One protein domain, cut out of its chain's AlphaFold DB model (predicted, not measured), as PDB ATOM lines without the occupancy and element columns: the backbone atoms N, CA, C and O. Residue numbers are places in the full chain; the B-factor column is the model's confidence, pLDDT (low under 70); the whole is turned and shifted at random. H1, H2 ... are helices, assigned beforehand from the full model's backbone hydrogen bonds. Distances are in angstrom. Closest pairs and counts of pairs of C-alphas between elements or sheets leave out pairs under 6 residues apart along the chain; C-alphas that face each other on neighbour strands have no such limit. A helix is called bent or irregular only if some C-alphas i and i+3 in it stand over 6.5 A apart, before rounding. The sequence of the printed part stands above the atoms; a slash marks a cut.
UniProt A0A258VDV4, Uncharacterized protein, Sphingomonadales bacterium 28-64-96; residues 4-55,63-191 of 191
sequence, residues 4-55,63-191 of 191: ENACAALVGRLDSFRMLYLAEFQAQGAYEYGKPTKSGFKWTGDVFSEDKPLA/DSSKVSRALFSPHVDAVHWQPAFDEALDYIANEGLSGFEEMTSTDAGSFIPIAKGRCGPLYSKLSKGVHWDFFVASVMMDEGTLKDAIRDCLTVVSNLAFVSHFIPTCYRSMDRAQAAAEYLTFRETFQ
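Overview. This is residues 4 to 55 and 63 to 191 of the 191 residues of an uncharacterized protein of Sphingomonadales bacterium 28-64-96 (UniProt A0A258VDV4). H7 is the hub of an all-helix body, touching four other helices: the longest helix, H6, packs on it slantwise, H8 folds back along its later part, and H4 crosses H6 and H7 where H6 begins and H7 ends. H1 and H2 make a corner, with small H3 on H1; residues 27 to 36 and 130 to 138 stick out. The printed part has 181 residues, with eight named helices, H1 to H8 in order, and no named strand: all helix. It is compact, with a radius of gyration of the C-alphas of 17.9 A and spans of 52 by 46 by 35 A.

Arrangement. Start at H6, residues 108 to 130; it forms a hairpin with H7, residues 143 to 163, opposite ways at a steep tilt of 40 degrees, closest C-alphas Ala 115 and Val 156, 6.2 A. H8, residues 176 to 190, forms a hairpin with H7 at a shallow tilt of 4 degrees, closest C-alphas Phe 162 and Ala 179, 6.0 A. H4, residues 74 to 95, touches H6 about perpendicular at 73 degrees, closest C-alphas Gln 82 and Ala 108, 4.9 A. H1, residues 4 to 14, only just touches H7, with 3 pairs of C-alphas within 8 A, closest Ala 6 and Val 157, 6.6 A. H3, residues 43 to 47, touches H1, closest C-alphas Cys 7 and Val 47, 6.8 A. H2, residues 16 to 26, only just touches H1, with 3 such pairs, only at the corner, closest Gly 12 and Met 19, 5.5 A. H5, residues 101 to 104, is close but not clearly touching H4, closest C-alphas Leu 89 and Thr 104, 6.5 A. Every O i to N i+4 pair is within hydrogen-bond range in H1, H2, H3, H7 and H8, against 16 of 18 in H4 and 15 of 19 in H6; H5 is too short.

Along the chain. Find C-alpha 108 at (12.923, -14.495, 23.090); H6 runs 32.9 A to C-alpha 130 at (37.242, 6.788, 29.131). H7 measures 30.4 A and H4 29.9 A. H6 is irregular, C-alphas 109 and 112 being 7.2 A apart, and H4 only just, 79 and 82 being 6.9 A apart.

Size, cuts and confidence. Residues 56 to 62 are cut out, with 14.3 A between C-alphas 55 and 63. The links H2 to H3, H6 to H7 and H7 to H8 are long. Look for pLDDT under 70 at residues 51 to 55, 127 to 141 and 191.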
ATOM      1  N   GLU A   4      31.195  -0.103  22.495       85.12
ATOM      2  CA  GLU A   4      31.136   0.393  21.112       85.12
ATOM      3  C   GLU A   4      31.741  -0.597  20.119       85.12
ATOM      4  O   GLU A   4      31.094  -0.939  19.132       85.12
ATOM      5  N   ASN A   5      32.946  -1.102  20.396       87.38
ATOM      6  CA  ASN A   5      33.624  -2.037  19.500       87.38
ATOM      7  C   ASN A   5      32.872  -3.366  19.401       87.38
ATOM      8  O   ASN A   5      32.797  -3.944  18.320       87.38
ATOM      9  N   ALA A   6      32.303  -3.840  20.511       91.38
ATOM     10  CA  ALA A   6      31.498  -5.055  20.519       91.38
ATOM     11  C   ALA A   6      30.230  -4.898  19.666       91.38
ATOM     12  O   ALA A   6      29.958  -5.729  18.803       91.38
ATOM     13  N   CYS A   7      29.488  -3.802  19.837       92.75
ATOM     14  CA  CYS A   7      28.309  -3.529  19.020       92.75
ATOM     15  C   CYS A   7      28.664  -3.278  17.552       92.75
ATOM     16  O   CYS A   7      27.955  -3.770  16.684       92.75
ATOM     17  N   ALA A   8      29.766  -2.588  17.249       91.75
ATOM     18  CA  ALA A   8      30.239  -2.420  15.874       91.75
ATOM     19  C   ALA A   8      30.602  -3.766  15.226       91.75
ATOM     20  O   ALA A   8      30.264  -4.005  14.068       91.75
ATOM     21  N   ALA A   9      31.232  -4.675  15.978       93.38
ATOM     22  CA  ALA A   9      31.505  -6.029  15.509       93.38
ATOM     23  C   ALA A   9      30.209  -6.812  15.245       93.38
ATOM     24  O   ALA A   9      30.088  -7.443  14.196       93.38
ATOM     25  N   LEU A  10      29.220  -6.736  16.142       95.50
ATOM     26  CA  LEU A  10      27.909  -7.372  15.958       95.50
ATOM     27  C   LEU A  10      27.147  -6.794  14.757       95.50
ATOM     28  O   LEU A  10      26.631  -7.554  13.941       95.50
ATOM     29  N   VAL A  11      27.142  -5.467  14.588       95.25
ATOM     30  CA  VAL A  11      26.595  -4.808  13.392       95.25
ATOM     31  C   VAL A  11      27.309  -5.316  12.145       95.25
ATOM     32  O   VAL A  11      26.651  -5.681  11.185       95.25
ATOM     33  N   GLY A  12      28.638  -5.430  12.156       93.88
ATOM     34  CA  GLY A  12      29.385  -5.969  11.021       93.88
ATOM     35  C   GLY A  12      29.085  -7.428  10.691       93.88
ATOM     36  O   GLY A  12      29.190  -7.814   9.526       93.88
ATOM     37  N   ARG A  13      28.690  -8.233  11.683       94.06
ATOM     38  CA  ARG A  13      28.243  -9.616  11.467       94.06
ATOM     39  C   ARG A  13      26.878  -9.668  10.782       94.06
ATOM     40  O   ARG A  13      26.697 -10.507   9.907       94.06
ATOM     41  N   LEU A  14      25.956  -8.782  11.161       94.19
ATOM     42  CA  LEU A  14      24.570  -8.761  10.671       94.19
ATOM     43  C   LEU A  14      24.380  -7.952   9.381       94.19
ATOM     44  O   LEU A  14      23.589  -8.323   8.521       94.19
ATOM     45  N   ASP A  15      25.122  -6.860   9.234       92.62
ATOM     46  CA  ASP A  15      25.107  -5.951   8.092       92.62
ATOM     47  C   ASP A  15      26.548  -5.649   7.656       92.62
ATOM     48  O   ASP A  15      27.083  -4.547   7.816       92.62
ATOM     49  N   SER A  16      27.214  -6.660   7.093       91.38
ATOM     50  CA  SER A  16      28.586  -6.506   6.599       91.38
ATOM     51  C   SER A  16      28.698  -5.440   5.506       91.38
ATOM     52  O   SER A  16      29.731  -4.778   5.406       91.38
ATOM     53  N   PHE A  17      27.633  -5.217   4.726       91.69
ATOM     54  CA  PHE A  17      27.591  -4.143   3.734       91.69
ATOM     55  C   PHE A  17      27.823  -2.778   4.387       91.69
ATOM     56  O   PHE A  17      28.633  -1.999   3.887       91.69
ATOM     57  N   ARG A  18      27.178  -2.497   5.527       91.12
ATOM     58  CA  ARG A  18      27.371  -1.238   6.255       91.12
ATOM     59  C   ARG A  18      28.830  -1.017   6.648       91.12
ATOM     60  O   ARG A  18      29.339   0.089   6.463       91.12
ATOM     61  N   MET A  19      29.513  -2.053   7.134       89.75
ATOM     62  CA  MET A  19      30.924  -1.956   7.525       89.75
ATOM     63  C   MET A  19      31.860  -1.783   6.327       89.75
ATOM     64  O   MET A  19      32.790  -0.981   6.397       89.75
ATOM     65  N   LEU A  20      31.599  -2.475   5.218       91.00
ATOM     66  CA  LEU A  20      32.369  -2.309   3.981       91.00
ATOM     67  C   LEU A  20      32.177  -0.910   3.388       91.00
ATOM     68  O   LEU A  20      33.150  -0.250   3.043       91.00
ATOM     69  N   TYR A  21      30.939  -0.412   3.352       91.56
ATOM     70  CA  TYR A  21      30.642   0.952   2.919       91.56
ATOM     71  C   TYR A  21      31.380   1.994   3.770       91.56
ATOM     72  O   TYR A  21      31.932   2.954   3.235       91.56
ATOM     73  N   LEU A  22      31.403   1.813   5.095       88.56
ATOM     74  CA  LEU A  22      32.137   2.692   6.004       88.56
ATOM     75  C   LEU A  22      33.639   2.687   5.714       88.56
ATOM     76  O   LEU A  22      34.235   3.761   5.652       88.56
ATOM     77  N   ALA A  23      34.227   1.508   5.507       88.88
ATOM     78  CA  ALA A  23      35.640   1.373   5.169       88.88
ATOM     79  C   ALA A  23      35.975   2.093   3.851       88.88
ATOM     80  O   ALA A  23      36.904   2.897   3.813       88.88
ATOM     81  N   GLU A  24      35.169   1.885   2.806       90.81
ATOM     82  CA  GLU A  24      35.335   2.559   1.511       90.81
ATOM     83  C   GLU A  24      35.168   4.080   1.620       90.81
ATOM     84  O   GLU A  24      35.931   4.839   1.023       90.81
ATOM     85  N   PHE A  25      34.198   4.550   2.411       87.56
ATOM     86  CA  PHE A  25      33.982   5.976   2.656       87.56
ATOM     87  C   PHE A  25      35.164   6.621   3.397       87.56
ATOM     88  O   PHE A  25      35.582   7.724   3.047       87.56
ATOM     89  N   GLN A  26      35.717   5.942   4.402       85.12
ATOM     90  CA  GLN A  26      36.862   6.429   5.179       85.12
ATOM     91  C   GLN A  26      38.179   6.380   4.396       85.12
ATOM     92  O   GLN A  26      39.070   7.183   4.661       85.12
ATOM     93  N   ALA A  27      38.298   5.480   3.417       87.00
ATOM     94  CA  ALA A  27      39.454   5.399   2.527       87.00
ATOM     95  C   ALA A  27      39.527   6.560   1.513       87.00
ATOM     96  O   ALA A  27      40.557   6.745   0.863       87.00
ATOM     97  N   GLN A  28      38.463   7.358   1.368       86.50
ATOM     98  CA  GLN A  28      38.463   8.511   0.471       86.50
ATOM     99  C   GLN A  28      39.366   9.626   1.012       86.50
ATOM    100  O   GLN A  28      39.284  10.000   2.180       86.50
ATOM    101  N   GLY A  29      40.169  10.246   0.140       75.38
ATOM    102  CA  GLY A  29      41.124  11.300   0.528       75.38
ATOM    103  C   GLY A  29      40.501  12.574   1.125       75.38
ATOM    104  O   GLY A  29      41.222  13.408   1.659       75.38
ATOM    105  N   ALA A  30      39.175  12.725   1.048       78.62
ATOM    106  CA  ALA A  30      38.424  13.831   1.642       78.62
ATOM    107  C   ALA A  30      37.946  13.557   3.083       78.62
ATOM    108  O   ALA A  30      37.288  14.412   3.680       78.62
ATOM    109  N   TYR A  31      38.212  12.372   3.643       77.75
ATOM    110  CA  TYR A  31      37.806  12.043   5.006       77.75
ATOM    111  C   TYR A  31      38.695  12.758   6.037       77.75
ATOM    112  O   TYR A  31      39.894  12.507   6.142       77.75
ATOM    113  N   GLU A  32      38.093  13.650   6.824       78.56
ATOM    114  CA  GLU A  32      38.766  14.380   7.901       78.56
ATOM    115  C   GLU A  32      38.651  13.607   9.225       78.56
ATOM    116  O   GLU A  32      37.563  13.476   9.795       78.56
ATOM    117  N   TYR A  33      39.781  13.129   9.754       74.50
ATOM    118  CA  TYR A  33      39.831  12.535  11.093       74.50
ATOM    119  C   TYR A  33      39.438  13.563  12.167       74.50
ATOM    120  O   TYR A  33      39.829  14.726  12.107       74.50
ATOM    121  N   GLY A  34      38.664  13.130  13.167       71.62
ATOM    122  CA  GLY A  34      38.239  13.974  14.294       71.62
ATOM    123  C   GLY A  34      37.001  14.840  14.035       71.62
ATOM    124  O   GLY A  34      36.466  15.424  14.975       71.62
ATOM    125  N   LYS A  35      36.488  14.887  12.800       77.19
ATOM    126  CA  LYS A  35      35.234  15.575  12.482       77.19
ATOM    127  C   LYS A  35      34.086  14.571  12.354       77.19
ATOM    128  O   LYS A  35      34.178  13.649  11.542       77.19
ATOM    129  N   PRO A  36      32.978  14.739  13.097       71.94
ATOM    130  CA  PRO A  36      31.811  13.883  12.940       71.94
ATOM    131  C   PRO A  36      31.289  13.940  11.503       71.94
ATOM    132  O   PRO A  36      30.925  15.003  10.995       71.94
ATOM    133  N   THR A  37      31.233  12.787  10.841       78.88
ATOM    134  CA  THR A  37      30.665  12.670   9.496       78.88
ATOM    135  C   THR A  37      29.256  12.096   9.570       78.88
ATOM    136  O   THR A  37      28.932  11.276  10.430       78.88
ATOM    137  N   LYS A  38      28.380  12.519   8.651       79.12
ATOM    138  CA  LYS A  38      27.003  12.002   8.604       79.12
ATOM    139  C   LYS A  38      26.961  10.496   8.337       79.12
ATOM    140  O   LYS A  38      26.096   9.830   8.897       79.12
ATOM    141  N   SER A  39      27.897  10.004   7.528       79.62
ATOM    142  CA  SER A  39      27.986   8.611   7.091       79.62
ATOM    143  C   SER A  39      28.736   7.699   8.058       79.62
ATOM    144  O   SER A  39      28.680   6.492   7.845       79.62
ATOM    145  N   GLY A  40      29.428   8.237   9.072       83.25
ATOM    146  CA  GLY A  40      30.199   7.457  10.045       83.25
ATOM    147  C   GLY A  40      29.340   6.494  10.866       83.25
ATOM    148  O   GLY A  40      28.112   6.595  10.854       83.25
ATOM    149  N   PHE A  41      29.991   5.555  11.557       86.88
ATOM    150  CA  PHE A  41      29.319   4.661  12.501       86.88
ATOM    151  C   PHE A  41      28.764   5.464  13.680       86.88
ATOM    152  O   PHE A  41      29.459   6.325  14.224       86.88
ATOM    153  N   LYS A  42      27.519   5.200  14.070       88.06
ATOM    154  CA  LYS A  42      26.817   5.946  15.114       88.06
ATOM    155  C   LYS A  42      26.035   5.027  16.035       88.06
ATOM    156  O   LYS A  42      25.340   4.115  15.602       88.06
ATOM    157  N   TRP A  43      26.066   5.359  17.322       87.31
ATOM    158  CA  TRP A  43      25.271   4.663  18.329       87.31
ATOM    159  C   TRP A  43      23.779   4.715  18.003       87.31
ATOM    160  O   TRP A  43      23.107   3.693  17.913       87.31
ATOM    161  N   THR A  44      23.285   5.917  17.738       88.69
ATOM    162  CA  THR A  44      21.952   6.145  17.195       88.69
ATOM    163  C   THR A  44      22.000   5.989  15.674       88.69
ATOM    164  O   THR A  44      22.786   6.664  15.013       88.69
ATOM    165  N   GLY A  45      21.190   5.088  15.126       88.75
ATOM    166  CA  GLY A  45      21.138   4.741  13.707       88.75
ATOM    167  C   GLY A  45      21.717   3.358  13.394       88.75
ATOM    168  O   GLY A  45      21.030   2.572  12.747       88.75
ATOM    169  N   ASP A  46      22.929   3.033  13.869       91.75
ATOM    170  CA  ASP A  46      23.548   1.719  13.610       91.75
ATOM    171  C   ASP A  46      23.314   0.715  14.756       91.75
ATOM    172  O   ASP A  46      23.148  -0.477  14.505       91.75
ATOM    173  N   VAL A  47      23.248   1.167  16.017       93.25
ATOM    174  CA  VAL A  47      23.026   0.277  17.179       93.25
ATOM    175  C   VAL A  47      21.606   0.413  17.725       93.25
ATOM    176  O   VAL A  47      20.881  -0.572  17.854       93.25
ATOM    177  N   PHE A  48      21.177   1.641  18.000       91.94
ATOM    178  CA  PHE A  48      19.834   1.975  18.467       91.94
ATOM    179  C   PHE A  48      19.036   2.593  17.324       91.94
ATOM    180  O   PHE A  48      19.512   3.513  16.667       91.94
ATOM    181  N   SER A  49      17.806   2.133  17.104       89.12
ATOM    182  CA  SER A  49      16.904   2.767  16.139       89.12
ATOM    183  C   SER A  49      16.530   4.191  16.576       89.12
ATOM    184  O   SER A  49      16.278   4.428  17.759       89.12
ATOM    185  N   GLU A  50      16.453   5.123  15.622       80.44
ATOM    186  CA  GLU A  50      15.941   6.488  15.846       80.44
ATOM    187  C   GLU A  50      14.417   6.521  16.022       80.44
ATOM    188  O   GLU A  50      13.874   7.423  16.665       80.44
ATOM    189  N   ASP A  51      13.726   5.524  15.469       66.25
ATOM    190  CA  ASP A  51      12.275   5.543  15.347       66.25
ATOM    191  C   ASP A  51      11.554   5.192  16.650       66.25
ATOM    192  O   ASP A  51      11.961   4.317  17.424       66.25
ATOM    193  N   LYS A  52      10.413   5.862  16.859       64.62
ATOM    194  CA  LYS A  52       9.435   5.461  17.873       64.62
ATOM    195  C   LYS A  52       8.879   4.082  17.506       64.62
ATOM    196  O   LYS A  52       8.670   3.828  16.319       64.62
ATOM    197  N   PRO A  53       8.610   3.210  18.492       60.31
ATOM    198  CA  PRO A  53       8.053   1.891  18.225       60.31
ATOM    199  C   PRO A  53       6.784   2.027  17.379       60.31
ATOM    200  O   PRO A  53       5.839   2.720  17.764       60.31
ATOM    201  N   LEU A  54       6.800   1.412  16.196       63.19
ATOM    202  CA  LEU A  54       5.637   1.343  15.318       63.19
ATOM    203  C   LEU A  54       4.564   0.514  16.030       63.19
ATOM    204  O   LEU A  54       4.866  -0.546  16.573       63.19
ATOM    205  N   ALA A  55       3.317   0.997  16.033       62.78
ATOM    206  CA  ALA A  55       2.200   0.326  16.710       62.78
ATOM    207  C   ALA A  55       1.954  -1.102  16.181       62.78
ATOM    208  O   ALA A  55       1.430  -1.951  16.894       62.78
ATOM    209  N   ASP A  63       6.701   2.195   4.687       82.38
ATOM    210  CA  ASP A  63       7.771   2.557   3.769       82.38
ATOM    211  C   ASP A  63       9.017   1.722   4.090       82.38
ATOM    212  O   ASP A  63       9.632   1.878   5.150       82.38
ATOM    213  N   SER A  64       9.398   0.833   3.171       80.94
ATOM    214  CA  SER A  64      10.550  -0.058   3.340       80.94
ATOM    215  C   SER A  64      11.866   0.701   3.518       80.94
ATOM    216  O   SER A  64      12.770   0.198   4.182       80.94
ATOM    217  N   SER A  65      11.968   1.934   3.005       83.06
ATOM    218  CA  SER A  65      13.150   2.784   3.187       83.06
ATOM    219  C   SER A  65      13.301   3.310   4.620       83.06
ATOM    220  O   SER A  65      14.390   3.738   5.002       83.06
ATOM    221  N   LYS A  66      12.232   3.241   5.426       82.56
ATOM    222  CA  LYS A  66      12.209   3.634   6.844       82.56
ATOM    223  C   LYS A  66      12.374   2.455   7.798       82.56
ATOM    224  O   LYS A  66      12.348   2.641   9.011       82.56
ATOM    225  N   VAL A  67      12.536   1.236   7.282       86.88
ATOM    226  CA  VAL A  67      12.805   0.067   8.120       86.88
ATOM    227  C   VAL A  67      14.229   0.171   8.663       86.88
ATOM    228  O   VAL A  67      15.212   0.079   7.925       86.88
ATOM    229  N   SER A  68      14.342   0.377   9.973       89.50
ATOM    230  CA  SER A  68      15.634   0.499  10.635       89.50
ATOM    231  C   SER A  68      16.374  -0.841  10.642       89.50
ATOM    232  O   SER A  68      15.872  -1.845  11.149       89.50
ATOM    233  N   ARG A  69      17.613  -0.828  10.144       91.31
ATOM    234  CA  ARG A  69      18.560  -1.955  10.227       91.31
ATOM    235  C   ARG A  69      19.504  -1.849  11.431       91.31
ATOM    236  O   ARG A  69      20.528  -2.521  11.465       91.31
ATOM    237  N   ALA A  70      19.180  -0.990  12.400       94.31
ATOM    238  CA  ALA A  70      19.967  -0.860  13.619       94.31
ATOM    239  C   ALA A  70      19.983  -2.182  14.401       94.31
ATOM    240  O   ALA A  70      18.978  -2.891  14.428       94.31
ATOM    241  N   LEU A  71      21.089  -2.466  15.093       95.50
ATOM    242  CA  LEU A  71      21.309  -3.716  15.835       95.50
ATOM    243  C   LEU A  71      20.135  -4.117  16.742       95.50
ATOM    244  O   LEU A  71      19.776  -5.291  16.805       95.50
ATOM    245  N   PHE A  72      19.560  -3.138  17.444       94.69
ATOM    246  CA  PHE A  72      18.452  -3.305  18.389       94.69
ATOM    247  C   PHE A  72      17.145  -2.680  17.878       94.69
ATOM    248  O   PHE A  72      16.336  -2.176  18.672       94.69
ATOM    249  N   SER A  73      16.955  -2.622  16.556       93.50
ATOM    250  CA  SER A  73      15.670  -2.227  15.985       93.50
ATOM    251  C   SER A  73      14.633  -3.342  16.183       93.50
ATOM    252  O   SER A  73      14.996  -4.518  16.187       93.50
ATOM    253  N   PRO A  74      13.334  -3.009  16.302       92.38
ATOM    254  CA  PRO A  74      12.276  -4.016  16.393       92.38
ATOM    255  C   PRO A  74      12.241  -4.993  15.207       92.38
ATOM    256  O   PRO A  74      11.880  -6.154  15.370       92.38
ATOM    257  N   HIS A  75      12.624  -4.540  14.006       92.06
ATOM    258  CA  HIS A  75      12.667  -5.390  12.814       92.06
ATOM    259  C   HIS A  75      13.822  -6.383  12.860       92.06
ATOM    260  O   HIS A  75      13.615  -7.558  12.576       92.06
ATOM    261  N   VAL A  76      15.024  -5.930  13.231       94.31
ATOM    262  CA  VAL A  76      16.189  -6.815  13.384       94.31
ATOM    263  C   VAL A  76      15.962  -7.795  14.533       94.31
ATOM    264  O   VAL A  76      16.303  -8.966  14.401       94.31
ATOM    265  N   ASP A  77      15.323  -7.349  15.616       95.50
ATOM    266  CA  ASP A  77      14.907  -8.216  16.718       95.50
ATOM    267  C   ASP A  77      14.001  -9.358  16.240       95.50
ATOM    268  O   ASP A  77      14.381 -10.525  16.309       95.50
ATOM    269  N   ALA A  78      12.853  -9.022  15.651       94.25
ATOM    270  CA  ALA A  78      11.873 -10.015  15.223       94.25
ATOM    271  C   ALA A  78      12.376 -10.954  14.109       94.25
ATOM    272  O   ALA A  78      11.955 -12.106  14.046       94.25
ATOM    273  N   VAL A  79      13.239 -10.472  13.206       94.12
ATOM    274  CA  VAL A  79      13.715 -11.260  12.052       94.12
ATOM    275  C   VAL A  79      14.939 -12.103  12.388       94.12
ATOM    276  O   VAL A  79      15.070 -13.211  11.872       94.12
ATOM    277  N   HIS A  80      15.852 -11.581  13.206       96.38
ATOM    278  CA  HIS A  80      17.139 -12.223  13.454       96.38
ATOM    279  C   HIS A  80      17.304 -12.674  14.897       96.38
ATOM    280  O   HIS A  80      17.634 -13.835  15.120       96.38
ATOM    281  N   TRP A  81      17.093 -11.788  15.869       97.50
ATOM    282  CA  TRP A  81      17.440 -12.097  17.255       97.50
ATOM    283  C   TRP A  81      16.486 -13.080  17.916       97.50
ATOM    284  O   TRP A  81      16.974 -14.037  18.505       97.50
ATOM    285  N   GLN A  82      15.169 -12.888  17.806       97.62
ATOM    286  CA  GLN A  82      14.205 -13.785  18.456       97.62
ATOM    287  C   GLN A  82      14.325 -15.228  17.940       97.62
ATOM    288  O   GLN A  82      14.532 -16.115  18.766       97.62
ATOM    289  N   PRO A  83      14.329 -15.493  16.613       98.12
ATOM    290  CA  PRO A  83      14.468 -16.862  16.116       98.12
ATOM    291  C   PRO A  83      15.806 -17.505  16.497       98.12
ATOM    292  O   PRO A  83      15.854 -18.681  16.840       98.12
ATOM    293  N   ALA A  84      16.901 -16.737  16.462       98.19
ATOM    294  CA  ALA A  84      18.214 -17.246  16.846       98.19
ATOM    295  C   ALA A  84      18.330 -17.500  18.352       98.19
ATOM    296  O   ALA A  84      19.055 -18.402  18.764       98.19
ATOM    297  N   PHE A  85      17.634 -16.715  19.175       98.38
ATOM    298  CA  PHE A  85      17.576 -16.934  20.612       98.38
ATOM    299  C   PHE A  85      16.808 -18.214  20.942       98.38
ATOM    300  O   PHE A  85      17.322 -19.028  21.703       98.38
ATOM    301  N   ASP A  86      15.650 -18.438  20.314       98.31
ATOM    302  CA  ASP A  86      14.902 -19.696  20.448       98.31
ATOM    303  C   ASP A  86      15.764 -20.900  20.034       98.31
ATOM    304  O   ASP A  86      15.886 -21.869  20.780       98.31
ATOM    305  N   GLU A  87      16.457 -20.809  18.894       98.12
ATOM    306  CA  GLU A  87      17.354 -21.872  18.423       98.12
ATOM    307  C   GLU A  87      18.527 -22.124  19.387       98.12
ATOM    308  O   GLU A  87      18.942 -23.270  19.595       98.12
ATOM    309  N   ALA A  88      19.061 -21.066  20.000       98.12
ATOM    310  CA  ALA A  88      20.108 -21.174  21.005       98.12
ATOM    311  C   ALA A  88      19.602 -21.865  22.281       98.12
ATOM    312  O   ALA A  88      20.305 -22.718  22.825       98.12
ATOM    313  N   LEU A  89      18.390 -21.539  22.742       97.94
ATOM    314  CA  LEU A  89      17.763 -22.188  23.895       97.94
ATOM    315  C   LEU A  89      17.486 -23.670  23.633       97.94
ATOM    316  O   LEU A  89      17.817 -24.505  24.477       97.94
ATOM    317  N   ASP A  90      16.956 -24.001  22.454       97.94
ATOM    318  CA  ASP A  90      16.741 -25.385  22.033       97.94
ATOM    319  C   ASP A  90      18.063 -26.160  22.014       97.94
ATOM    320  O   ASP A  90      18.143 -27.283  22.511       97.94
ATOM    321  N   TYR A  91      19.130 -25.559  21.482       98.19
ATOM    322  CA  TYR A  91      20.459 -26.166  21.478       98.19
ATOM    323  C   TYR A  91      20.991 -26.411  22.897       98.19
ATOM    324  O   TYR A  91      21.423 -27.522  23.204       98.19
ATOM    325  N   ILE A  92      20.915 -25.410  23.781       97.81
ATOM    326  CA  ILE A  92      21.328 -25.528  25.190       97.81
ATOM    327  C   ILE A  92      20.579 -26.672  25.882       97.81
ATOM    328  O   ILE A  92      21.196 -27.475  26.584       97.81
ATOM    329  N   ALA A  93      19.261 -26.754  25.681       97.19
ATOM    330  CA  ALA A  93      18.419 -27.775  26.292       97.19
ATOM    331  C   ALA A  93      18.734 -29.182  25.760       97.19
ATOM    332  O   ALA A  93      18.850 -30.119  26.551       97.19
ATOM    333  N   ASN A  94      18.909 -29.328  24.444       97.62
ATOM    334  CA  ASN A  94      19.193 -30.613  23.801       97.62
ATOM    335  C   ASN A  94      20.562 -31.180  24.195       97.62
ATOM    336  O   ASN A  94      20.687 -32.381  24.424       97.62
ATOM    337  N   GLU A  95      21.571 -30.317  24.309       97.06
ATOM    338  CA  GLU A  95      22.931 -30.705  24.703       97.06
ATOM    339  C   GLU A  95      23.114 -30.769  26.233       97.06
ATOM    340  O   GLU A  95      24.165 -31.187  26.719       97.06
ATOM    341  N   GLY A  96      22.105 -30.365  27.015       95.12
ATOM    342  CA  GLY A  96      22.149 -30.394  28.479       95.12
ATOM    343  C   GLY A  96      23.224 -29.482  29.077       95.12
ATOM    344  O   GLY A  96      23.850 -29.841  30.077       95.12
ATOM    345  N   LEU A  97      23.470 -28.323  28.459       95.12
ATOM    346  CA  LEU A  97      24.547 -27.418  28.865       95.12
ATOM    347  C   LEU A  97      24.183 -26.637  30.136       95.12
ATOM    348  O   LEU A  97      23.123 -26.018  30.228       95.12
ATOM    349  N   SER A  98      25.105 -26.609  31.100       93.56
ATOM    350  CA  SER A  98      25.057 -25.726  32.275       93.56
ATOM    351  C   SER A  98      25.801 -24.411  32.020       93.56
ATOM    352  O   SER A  98      26.644 -24.354  31.129       93.56
ATOM    353  N   GLY A  99      25.555 -23.369  32.821       91.19
ATOM    354  CA  GLY A  99      26.225 -22.067  32.678       91.19
ATOM    355  C   GLY A  99      25.490 -21.080  31.766       91.19
ATOM    356  O   GLY A  99      26.065 -20.070  31.353       91.19
ATOM    357  N   PHE A 100      24.222 -21.356  31.449       94.19
ATOM    358  CA  PHE A 100      23.337 -20.525  30.619       94.19
ATOM    359  C   PHE A 100      22.073 -20.066  31.369       94.19
ATOM    360  O   PHE A 100      21.102 -19.647  30.747       94.19
ATOM    361  N   GLU A 101      22.072 -20.101  32.702       92.50
ATOM    362  CA  GLU A 101      20.884 -19.910  33.550       92.50
ATOM    363  C   GLU A 101      20.202 -18.542  33.347       92.50
ATOM    364  O   GLU A 101      18.980 -18.420  33.419       92.50
ATOM    365  N   GLU A 102      20.984 -17.498  33.053       88.56
ATOM    366  CA  GLU A 102      20.458 -16.165  32.719       88.56
ATOM    367  C   GLU A 102      19.691 -16.172  31.384       88.56
ATOM    368  O   GLU A 102      18.648 -15.532  31.266       88.56
ATOM    369  N   MET A 103      20.169 -16.920  30.382       92.56
ATOM    370  CA  MET A 103      19.476 -17.027  29.095       92.56
ATOM    371  C   MET A 103      18.247 -17.923  29.204       92.56
ATOM    372  O   MET A 103      17.183 -17.540  28.738       92.56
ATOM    373  N   THR A 104      18.358 -19.077  29.867       94.06
ATOM    374  CA  THR A 104      17.248 -20.039  29.980       94.06
ATOM    375  C   THR A 104      16.089 -19.539  30.845       94.06
ATOM    376  O   THR A 104      15.000 -20.104  30.792       94.06
ATOM    377  N   SER A 105      16.294 -18.467  31.618       93.25
ATOM    378  CA  SER A 105      15.243 -17.762  32.367       93.25
ATOM    379  C   SER A 105      14.621 -16.574  31.618       93.25
ATOM    380  O   SER A 105      13.729 -15.917  32.155       93.25
ATOM    381  N   THR A 106      15.063 -16.304  30.387       93.62
ATOM    382  CA  THR A 106      14.593 -15.198  29.541       93.62
ATOM    383  C   THR A 106      13.792 -15.744  28.356       93.62
ATOM    384  O   THR A 106      14.160 -16.763  27.779       93.62
ATOM    385  N   ASP A 107      12.708 -15.072  27.961       92.50
ATOM    386  CA  ASP A 107      11.988 -15.376  26.718       92.50
ATOM    387  C   ASP A 107      12.560 -14.594  25.521       92.50
ATOM    388  O   ASP A 107      13.113 -13.501  25.687       92.50
ATOM    389  N   ALA A 108      12.393 -15.119  24.303       92.75
ATOM    390  CA  ALA A 108      12.923 -14.495  23.090       92.75
ATOM    391  C   ALA A 108      12.454 -13.049  22.886       92.75
ATOM    392  O   ALA A 108      13.258 -12.191  22.521       92.75
ATOM    393  N   GLY A 109      11.188 -12.746  23.193       92.25
ATOM    394  CA  GLY A 109      10.633 -11.397  23.071       92.25
ATOM    395  C   GLY A 109      11.260 -10.388  24.035       92.25
ATOM    396  O   GLY A 109      11.283  -9.192  23.745       92.25
ATOM    397  N   SER A 110      11.806 -10.854  25.158       94.81
ATOM    398  CA  SER A 110      12.469 -10.022  26.165       94.81
ATOM    399  C   SER A 110      13.979  -9.888  25.963       94.81
ATOM    400  O   SER A 110      14.573  -8.950  26.503       94.81
ATOM    401  N   PHE A 111      14.612 -10.759  25.171       96.50
ATOM    402  CA  PHE A 111      16.071 -10.809  25.025       96.50
ATOM    403  C   PHE A 111      16.682  -9.466  24.582       96.50
ATOM    404  O   PHE A 111      17.512  -8.884  25.292       96.50
ATOM    405  N   ILE A 112      16.239  -8.918  23.445       95.88
ATOM    406  CA  ILE A 112      16.743  -7.631  22.942       95.88
ATOM    407  C   ILE A 112      16.282  -6.435  23.776       95.88
ATOM    408  O   ILE A 112      17.121  -5.568  24.039       95.88
ATOM    409  N   PRO A 113      15.030  -6.347  24.261       94.19
ATOM    410  CA  PRO A 113      14.647  -5.310  25.217       94.19
ATOM    411  C   PRO A 113      15.550  -5.249  26.459       94.19
ATOM    412  O   PRO A 113      15.978  -4.155  26.840       94.19
ATOM    413  N   ILE A 114      15.902  -6.398  27.049       94.62
ATOM    414  CA  ILE A 114      16.819  -6.480  28.196       94.62
ATOM    415  C   ILE A 114      18.224  -6.024  27.794       94.62
ATOM    416  O   ILE A 114      18.798  -5.150  28.452       94.62
ATOM    417  N   ALA A 115      18.774  -6.559  26.699       94.69
ATOM    418  CA  ALA A 115      20.105  -6.187  26.219       94.69
ATOM    419  C   ALA A 115      20.202  -4.678  25.938       94.69
ATOM    420  O   ALA A 115      21.108  -4.002  26.427       94.69
ATOM    421  N   LYS A 116      19.208  -4.117  25.241       92.69
ATOM    422  CA  LYS A 116      19.083  -2.684  24.948       92.69
ATOM    423  C   LYS A 116      19.012  -1.846  26.227       92.69
ATOM    424  O   LYS A 116      19.703  -0.828  26.333       92.69
ATOM    425  N   GLY A 117      18.209  -2.287  27.200       91.44
ATOM    426  CA  GLY A 117      18.054  -1.651  28.510       91.44
ATOM    427  C   GLY A 117      19.344  -1.621  29.331       91.44
ATOM    428  O   GLY A 117      19.575  -0.655  30.053       91.44
ATOM    429  N   ARG A 118      20.223  -2.619  29.170       92.06
ATOM    430  CA  ARG A 118      21.553  -2.656  29.804       92.06
ATOM    431  C   ARG A 118      22.593  -1.851  29.021       92.06
ATOM    432  O   ARG A 118      23.341  -1.073  29.612       92.06
ATOM    433  N   CYS A 119      22.623  -1.968  27.693       91.00
ATOM    434  CA  CYS A 119      23.598  -1.285  26.839       91.00
ATOM    435  C   CYS A 119      23.504   0.245  26.910       91.00
ATOM    436  O   CYS A 119      24.539   0.905  26.900       91.00
ATOM    437  N   GLY A 120      22.304   0.827  26.987       86.06
ATOM    438  CA  GLY A 120      22.129   2.287  27.026       86.06
ATOM    439  C   GLY A 120      22.832   2.959  28.222       86.06
ATOM    440  O   GLY A 120      23.702   3.812  28.019       86.06
ATOM    441  N   PRO A 121      22.512   2.565  29.469       86.56
ATOM    442  CA  PRO A 121      23.199   3.051  30.663       86.56
ATOM    443  C   PRO A 121      24.696   2.730  30.660       86.56
ATOM    444  O   PRO A 121      25.498   3.614  30.962       86.56
ATOM    445  N   LEU A 122      25.086   1.507  30.271       87.50
ATOM    446  CA  LEU A 122      26.497   1.108  30.192       87.50
ATOM    447  C   LEU A 122      27.287   1.984  29.225       87.50
ATOM    448  O   LEU A 122      28.388   2.415  29.557       87.50
ATOM    449  N   TYR A 123      26.706   2.311  28.070       83.25
ATOM    450  CA  TYR A 123      27.310   3.214  27.104       83.25
ATOM    451  C   TYR A 123      27.575   4.584  27.720       83.25
ATOM    452  O   TYR A 123      28.709   5.057  27.697       83.25
ATOM    453  N   SER A 124      26.569   5.208  28.346       79.00
ATOM    454  CA  SER A 124      26.770   6.510  28.993       79.00
ATOM    455  C   SER A 124      27.764   6.438  30.153       79.00
ATOM    456  O   SER A 124      28.419   7.442  30.430       79.00
ATOM    457  N   LYS A 125      27.830   5.314  30.869       79.94
ATOM    458  CA  LYS A 125      28.693   5.134  32.041       79.94
ATOM    459  C   LYS A 125      30.156   4.963  31.621       79.94
ATOM    460  O   LYS A 125      31.026   5.665  32.129       79.94
ATOM    461  N   LEU A 126      30.412   4.089  30.650       77.44
ATOM    462  CA  LEU A 126      31.756   3.736  30.188       77.44
ATOM    463  C   LEU A 126      32.341   4.754  29.195       77.44
ATOM    464  O   LEU A 126      33.544   4.984  29.227       77.44
ATOM    465  N   SER A 127      31.527   5.418  28.365       69.12
ATOM    466  CA  SER A 127      32.027   6.467  27.453       69.12
ATOM    467  C   SER A 127      32.523   7.705  28.207       69.12
ATOM    468  O   SER A 127      33.540   8.287  27.842       69.12
ATOM    469  N   LYS A 128      31.869   8.076  29.317       63.31
ATOM    470  CA  LYS A 128      32.291   9.203  30.169       63.31
ATOM    471  C   LYS A 128      33.536   8.892  31.002       63.31
ATOM    472  O   LYS A 128      34.332   9.791  31.235       63.31
ATOM    473  N   GLY A 129      33.722   7.637  31.417       52.19
ATOM    474  CA  GLY A 129      34.890   7.204  32.195       52.19
ATOM    475  C   GLY A 129      36.181   7.026  31.384       52.19
ATOM    476  O   GLY A 129      37.239   6.860  31.981       52.19
ATOM    477  N   VAL A 130      36.107   7.047  30.046       49.00
ATOM    478  CA  VAL A 130      37.242   6.788  29.131       49.00
ATOM    479  C   VAL A 130      37.596   8.012  28.264       49.00
ATOM    480  O   VAL A 130      38.617   8.015  27.579       49.00
ATOM    481  N   HIS A 131      36.809   9.093  28.318       41.81
ATOM    482  CA  HIS A 131      37.178  10.357  27.676       41.81
ATOM    483  C   HIS A 131      38.343  11.023  28.426       41.81
ATOM    484  O   HIS A 131      38.216  11.395  29.592       41.81
ATOM    485  N   TRP A 132      39.459  11.233  27.718       41.34
ATOM    486  CA  TRP A 132      40.674  11.929  28.179       41.34
ATOM    487  C   TRP A 132      40.447  13.377  28.672       41.34
ATOM    488  O   TRP A 132      41.373  13.992  29.195       41.34
ATOM    489  N   ASP A 133      39.231  13.918  28.542       37.69
ATOM    490  CA  ASP A 133      38.884  15.301  28.894       37.69
ATOM    491  C   ASP A 133      38.514  15.511  30.376       37.69
ATOM    492  O   ASP A 133      38.340  16.649  30.816       37.69
ATOM    493  N   PHE A 134      38.434  14.455  31.194       41.62
ATOM    494  CA  PHE A 134      38.201  14.598  32.637       41.62
ATOM    495  C   PHE A 134      39.515  14.757  33.417       41.62
ATOM    496  O   PHE A 134      39.930  13.889  34.176       41.62
ATOM    497  N   PHE A 135      40.141  15.931  33.290       41.53
ATOM    498  CA  PHE A 135      41.257  16.366  34.149       41.53
ATOM    499  C   PHE A 135      40.825  16.750  35.579       41.53
ATOM    500  O   PHE A 135      41.660  17.095  36.414       41.53
ATOM    501  N   VAL A 136      39.525  16.681  35.893       42.16
ATOM    502  CA  VAL A 136      38.988  16.957  37.230       42.16
ATOM    503  C   VAL A 136      38.419  15.665  37.813       42.16
ATOM    504  O   VAL A 136      37.348  15.216  37.413       42.16
ATOM    505  N   ALA A 137      39.118  15.112  38.807       45.19
ATOM    506  CA  ALA A 137      38.833  13.873  39.549       45.19
ATOM    507  C   ALA A 137      37.478  13.820  40.305       45.19
ATOM    508  O   ALA A 137      37.286  12.998  41.196       45.19
ATOM    509  N   SER A 138      36.532  14.706  39.989       45.53
ATOM    510  CA  SER A 138      35.271  14.876  40.724       45.53
ATOM    511  C   SER A 138      34.199  13.827  40.409       45.53
ATOM    512  O   SER A 138      33.220  13.728  41.141       45.53
ATOM    513  N   VAL A 139      34.400  13.007  39.371       52.53
ATOM    514  CA  VAL A 139      33.574  11.820  39.088       52.53
ATOM    515  C   VAL A 139      34.486  10.603  38.951       52.53
ATOM    516  O   VAL A 139      34.466   9.893  37.949       52.53
ATOM    517  N   MET A 140      35.345  10.366  39.947       55.19
ATOM    518  CA  MET A 140      35.911   9.027  40.094       55.19
ATOM    519  C   MET A 140      34.756   8.093  40.447       55.19
ATOM    520  O   MET A 140      34.238   8.137  41.562       55.19
ATOM    521  N   MET A 141      34.315   7.281  39.482       61.81
ATOM    522  CA  MET A 141      33.557   6.082  39.827       61.81
ATOM    523  C   MET A 141      34.414   5.285  40.796       61.81
ATOM    524  O   MET A 141      35.600   5.073  40.529       61.81
ATOM    525  N   ASP A 142      33.836   4.876  41.919       76.69
ATOM    526  CA  ASP A 142      34.537   3.967  42.806       76.69
ATOM    527  C   ASP A 142      34.847   2.663  42.058       76.69
ATOM    528  O   ASP A 142      34.174   2.272  41.095       76.69
ATOM    529  N   GLU A 143      35.914   2.000  42.490       77.44
ATOM    530  CA  GLU A 143      36.435   0.804  41.837       77.44
ATOM    531  C   GLU A 143      35.379  -0.308  41.720       77.44
ATOM    532  O   GLU A 143      35.355  -1.022  40.716       77.44
ATOM    533  N   GLY A 144      34.478  -0.432  42.703       83.06
ATOM    534  CA  GLY A 144      33.381  -1.401  42.682       83.06
ATOM    535  C   GLY A 144      32.396  -1.101  41.557       83.06
ATOM    536  O   GLY A 144      32.179  -1.932  40.675       83.06
ATOM    537  N   THR A 145      31.900   0.133  41.505       81.94
ATOM    538  CA  THR A 145      30.983   0.616  40.465       81.94
ATOM    539  C   THR A 145      31.541   0.455  39.047       81.94
ATOM    540  O   THR A 145      30.767   0.200  38.112       81.94
ATOM    541  N   LEU A 146      32.855   0.625  38.858       82.44
ATOM    542  CA  LEU A 146      33.524   0.412  37.571       82.44
ATOM    543  C   LEU A 146      33.644  -1.079  37.230       82.44
ATOM    544  O   LEU A 146      33.324  -1.467  36.106       82.44
ATOM    545  N   LYS A 147      34.065  -1.918  38.186       84.88
ATOM    546  CA  LYS A 147      34.152  -3.375  38.000       84.88
ATOM    547  C   LYS A 147      32.799  -3.978  37.642       84.88
ATOM    548  O   LYS A 147      32.727  -4.768  36.705       84.88
ATOM    549  N   ASP A 148      31.736  -3.551  38.314       87.56
ATOM    550  CA  ASP A 148      30.383  -4.026  38.030       87.56
ATOM    551  C   ASP A 148      29.919  -3.597  36.635       87.56
ATOM    552  O   ASP A 148      29.402  -4.416  35.883       87.56
ATOM    553  N   ALA A 149      30.209  -2.355  36.220       87.00
ATOM    554  CA  ALA A 149      29.904  -1.900  34.861       87.00
ATOM    555  C   ALA A 149      30.656  -2.700  33.785       87.00
ATOM    556  O   ALA A 149      30.102  -2.993  32.725       87.00
ATOM    557  N   ILE A 150      31.920  -3.048  34.038       87.44
ATOM    558  CA  ILE A 150      32.702  -3.891  33.130       87.44
ATOM    559  C   ILE A 150      32.101  -5.298  33.083       87.44
ATOM    560  O   ILE A 150      31.863  -5.799  31.987       87.44
ATOM    561  N   ARG A 151      31.795  -5.910  34.233       89.25
ATOM    562  CA  ARG A 151      31.185  -7.249  34.296       89.25
ATOM    563  C   ARG A 151      29.844  -7.288  33.562       89.25
ATOM    564  O   ARG A 151      29.608  -8.194  32.763       89.25
ATOM    565  N   ASP A 152      29.002  -6.279  33.761       89.94
ATOM    566  CA  ASP A 152      27.734  -6.133  33.044       89.94
ATOM    567  C   ASP A 152      27.940  -5.997  31.534       89.94
ATOM    568  O   ASP A 152      27.246  -6.645  30.751       89.94
ATOM    569  N   CYS A 153      28.922  -5.197  31.108       91.06
ATOM    570  CA  CYS A 153      29.269  -5.064  29.698       91.06
ATOM    571  C   CYS A 153      29.703  -6.400  29.091       91.06
ATOM    572  O   CYS A 153      29.237  -6.751  28.010       91.06
ATOM    573  N   LEU A 154      30.585  -7.140  29.768       92.00
ATOM    574  CA  LEU A 154      31.066  -8.435  29.289       92.00
ATOM    575  C   LEU A 154      29.922  -9.448  29.201       92.00
ATOM    576  O   LEU A 154      29.826 -10.142  28.198       92.00
ATOM    577  N   THR A 155      29.027  -9.460  30.190       92.12
ATOM    578  CA  THR A 155      27.856 -10.349  30.236       92.12
ATOM    579  C   THR A 155      26.895 -10.090  29.078       92.12
ATOM    580  O   THR A 155      26.501 -11.005  28.363       92.12
ATOM    581  N   VAL A 156      26.525  -8.828  28.843       93.69
ATOM    582  CA  VAL A 156      25.604  -8.496  27.747       93.69
ATOM    583  C   VAL A 156      26.235  -8.811  26.394       93.69
ATOM    584  O   VAL A 156      25.579  -9.377  25.522       93.69
ATOM    585  N   VAL A 157      27.515  -8.471  26.218       94.19
ATOM    586  CA  VAL A 157      28.230  -8.722  24.964       94.19
ATOM    587  C   VAL A 157      28.408 -10.216  24.709       94.19
ATOM    588  O   VAL A 157      28.221 -10.632  23.569       94.19
ATOM    589  N   SER A 158      28.731 -11.028  25.718       94.94
ATOM    590  CA  SER A 158      28.889 -12.474  25.537       94.94
ATOM    591  C   SER A 158      27.566 -13.146  25.185       94.94
ATOM    592  O   SER A 158      27.546 -13.982  24.283       94.94
ATOM    593  N   ASN A 159      26.460 -12.737  25.815       96.12
ATOM    594  CA  ASN A 159      25.132 -13.265  25.501       96.12
ATOM    595  C   ASN A 159      24.735 -12.925  24.054       96.12
ATOM    596  O   ASN A 159      24.351 -13.810  23.292       96.12
ATOM    597  N   LEU A 160      24.908 -11.664  23.638       96.94
ATOM    598  CA  LEU A 160      24.665 -11.246  22.251       96.94
ATOM    599  C   LEU A 160      25.585 -11.968  21.256       96.94
ATOM    600  O   LEU A 160      25.136 -12.371  20.185       96.94
ATOM    601  N   ALA A 161      26.866 -12.140  21.591       96.12
ATOM    602  CA  ALA A 161      27.833 -12.811  20.730       96.12
ATOM    603  C   ALA A 161      27.471 -14.283  20.519       96.12
ATOM    604  O   ALA A 161      27.399 -14.717  19.368       96.12
ATOM    605  N   PHE A 162      27.179 -15.013  21.599       97.56
ATOM    606  CA  PHE A 162      26.761 -16.411  21.548       97.56
ATOM    607  C   PHE A 162      25.528 -16.593  20.659       97.56
ATOM    608  O   PHE A 162      25.580 -17.333  19.679       97.56
ATOM    609  N   VAL A 163      24.461 -15.831  20.918       98.00
ATOM    610  CA  VAL A 163      23.212 -15.908  20.142       98.00
ATOM    611  C   VAL A 163      23.440 -15.524  18.677       98.00
ATOM    612  O   VAL A 163      22.863 -16.126  17.774       98.00
ATOM    613  N   SER A 164      24.355 -14.590  18.390       97.69
ATOM    614  CA  SER A 164      24.663 -14.192  17.008       97.69
ATOM    615  C   SER A 164      25.243 -15.314  16.138       97.69
ATOM    616  O   SER A 164      25.298 -15.159  14.915       97.69
ATOM    617  N   HIS A 165      25.710 -16.418  16.730       98.00
ATOM    618  CA  HIS A 165      26.178 -17.596  15.994       98.00
ATOM    619  C   HIS A 165      25.038 -18.484  15.481       98.00
ATOM    620  O   HIS A 165      25.258 -19.245  14.543       98.00
ATOM    621  N   PHE A 166      23.827 -18.321  16.017       97.69
ATOM    622  CA  PHE A 166      22.613 -19.018  15.579       97.69
ATOM    623  C   PHE A 166      21.859 -18.262  14.477       97.69
ATOM    624  O   PHE A 166      20.904 -18.771  13.908       97.69
ATOM    625  N   ILE A 167      22.302 -17.053  14.117       97.12
ATOM    626  CA  ILE A 167      21.717 -16.288  13.014       97.12
ATOM    627  C   ILE A 167      22.322 -16.795  11.692       97.12
ATOM    628  O   ILE A 167      23.524 -16.602  11.473       97.12
ATOM    629  N   PRO A 168      21.537 -17.382  10.765       92.50
ATOM    630  CA  PRO A 168      22.091 -18.044   9.575       92.50
ATOM    631  C   PRO A 168      22.845 -17.110   8.624       92.50
ATOM    632  O   PRO A 168      23.765 -17.525   7.926       92.50
ATOM    633  N   THR A 169      22.452 -15.837   8.584       91.94
ATOM    634  CA  THR A 169      23.047 -14.821   7.707       91.94
ATOM    635  C   THR A 169      24.229 -14.092   8.340       91.94
ATOM    636  O   THR A 169      24.845 -13.262   7.672       91.94
ATOM    637  N   CYS A 170      24.560 -14.372   9.607       93.25
ATOM    638  CA  CYS A 170      25.686 -13.726  10.269       93.25
ATOM    639  C   CYS A 170      27.012 -14.125   9.620       93.25
ATOM    640  O   CYS A 170      27.353 -15.303   9.491       93.25
ATOM    641  N   TYR A 171      27.818 -13.127   9.273       92.31
ATOM    642  CA  TYR A 171      29.154 -13.364   8.748       92.31
ATOM    643  C   TYR A 171      30.072 -13.985   9.813       92.31
ATOM    644  O   TYR A 171      30.108 -13.536  10.961       92.31
ATOM    645  N   ARG A 172      30.865 -14.995   9.419       91.50
ATOM    646  CA  ARG A 172      31.808 -15.731  10.289       91.50
ATOM    647  C   ARG A 172      31.162 -16.304  11.555       91.50
ATOM    648  O   ARG A 172      31.656 -16.084  12.663       91.50
ATOM    649  N   SER A 173      30.045 -17.010  11.426       94.06
ATOM    650  CA  SER A 173      29.540 -17.820  12.539       94.06
ATOM    651  C   SER A 173      30.450 -19.020  12.806       94.06
ATOM    652  O   SER A 173      30.974 -19.627  11.875       94.06
ATOM    653  N   MET A 174      30.683 -19.301  14.088       95.94
ATOM    654  CA  MET A 174      31.319 -20.532  14.540       95.94
ATOM    655  C   MET A 174      30.300 -21.671  14.489       95.94
ATOM    656  O   MET A 174      29.094 -21.425  14.433       95.94
ATOM    657  N   ASP A 175      30.794 -22.903  14.547       96.31
ATOM    658  CA  ASP A 175      29.938 -24.043  14.863       96.31
ATOM    659  C   ASP A 175      29.294 -23.869  16.254       96.31
ATOM    660  O   ASP A 175      29.889 -23.252  17.142       96.31
ATOM    661  N   ARG A 176      28.085 -24.411  16.455       96.75
ATOM    662  CA  ARG A 176      27.312 -24.236  17.698       96.75
ATOM    663  C   ARG A 176      28.046 -24.785  18.926       96.75
ATOM    664  O   ARG A 176      28.034 -24.139  19.975       96.75
ATOM    665  N   ALA A 177      28.743 -25.916  18.795       97.38
ATOM    666  CA  ALA A 177      29.520 -26.494  19.891       97.38
ATOM    667  C   ALA A 177      30.734 -25.629  20.229       97.38
ATOM    668  O   ALA A 177      31.019 -25.388  21.404       97.38
ATOM    669  N   GLN A 178      31.404 -25.096  19.206       97.75
ATOM    670  CA  GLN A 178      32.504 -24.159  19.406       97.75
ATOM    671  C   GLN A 178      32.021 -22.861  20.068       97.75
ATOM    672  O   GLN A 178      32.625 -22.417  21.040       97.75
ATOM    673  N   ALA A 179      30.917 -22.277  19.596       97.44
ATOM    674  CA  ALA A 179      30.347 -21.060  20.172       97.44
ATOM    675  C   ALA A 179      29.982 -21.242  21.655       97.44
ATOM    676  O   ALA A 179      30.256 -20.360  22.469       97.44
ATOM    677  N   ALA A 180      29.409 -22.395  22.017       97.50
ATOM    678  CA  ALA A 180      29.091 -22.723  23.403       97.50
ATOM    679  C   ALA A 180      30.351 -22.879  24.269       97.50
ATOM    680  O   ALA A 180      30.414 -22.316  25.360       97.50
ATOM    681  N   ALA A 181      31.370 -23.589  23.777       97.12
ATOM    682  CA  ALA A 181      32.628 -23.773  24.499       97.12
ATOM    683  C   ALA A 181      33.354 -22.440  24.755       97.12
ATOM    684  O   ALA A 181      33.816 -22.187  25.870       97.12
ATOM    685  N   GLU A 182      33.413 -21.567  23.747       96.81
ATOM    686  CA  GLU A 182      34.009 -20.232  23.869       96.81
ATOM    687  C   GLU A 182      33.220 -19.354  24.849       96.81
ATOM    688  O   GLU A 182      33.810 -18.668  25.682       96.81
ATOM    689  N   TYR A 183      31.884 -19.411  24.808       96.44
ATOM    690  CA  TYR A 183      31.034 -18.687  25.753       96.44
ATOM    691  C   TYR A 183      31.282 -19.122  27.203       96.44
ATOM    692  O   TYR A 183      31.472 -18.271  28.074       96.44
ATOM    693  N   LEU A 184      31.321 -20.430  27.469       95.69
ATOM    694  CA  LEU A 184      31.554 -20.963  28.814       95.69
ATOM    695  C   LEU A 184      32.956 -20.621  29.324       95.69
ATOM    696  O   LEU A 184      33.091 -20.098  30.429       95.69
ATOM    697  N   THR A 185      33.982 -20.801  28.487       95.50
ATOM    698  CA  THR A 185      35.368 -20.422  28.811       95.50
ATOM    699  C   THR A 185      35.466 -18.932  29.151       95.50
ATOM    700  O   THR A 185      36.134 -18.525  30.107       95.50
ATOM    701  N   PHE A 186      34.767 -18.093  28.383       93.25
ATOM    702  CA  PHE A 186      34.701 -16.664  28.639       93.25
ATOM    703  C   PHE A 186      34.023 -16.354  29.981       93.25
ATOM    704  O   PHE A 186      34.540 -15.533  30.740       93.25
ATOM    705  N   ARG A 187      32.903 -17.013  30.311       89.94
ATOM    706  CA  ARG A 187      32.228 -16.827  31.607       89.94
ATOM    707  C   ARG A 187      33.124 -17.214  32.776       89.94
ATOM    708  O   ARG A 187      33.270 -16.407  33.682       89.94
ATOM    709  N   GLU A 188      33.770 -18.374  32.724       89.12
ATOM    710  CA  GLU A 188      34.683 -18.838  33.781       89.12
ATOM    711  C   GLU A 188      35.851 -17.873  34.028       89.12
ATOM    712  O   GLU A 188      36.349 -17.755  35.144       89.12
ATOM    713  N   THR A 189      36.293 -17.169  32.983       87.69
ATOM    714  CA  THR A 189      37.422 -16.238  33.078       87.69
ATOM    715  C   THR A 189      37.015 -14.867  33.628       87.69
ATOM    716  O   THR A 189      37.826 -14.197  34.272       87.69
ATOM    717  N   PHE A 190      35.793 -14.406  33.337       79.38
ATOM    718  CA  PHE A 190      35.412 -12.997  33.498       79.38
ATOM    719  C   PHE A 190      34.183 -12.728  34.378       79.38
ATOM    720  O   PHE A 190      33.887 -11.554  34.631       79.38
ATOM    721  N   GLN A 191      33.479 -13.756  34.850       67.44
ATOM    722  CA  GLN A 191      32.397 -13.629  35.832       67.44
ATOM    723  C   GLN A 191      32.781 -14.264  37.161       67.44
ATOM    724  O   GLN A 191      32.541 -13.570  38.179       67.44
TER     725      GLN A 191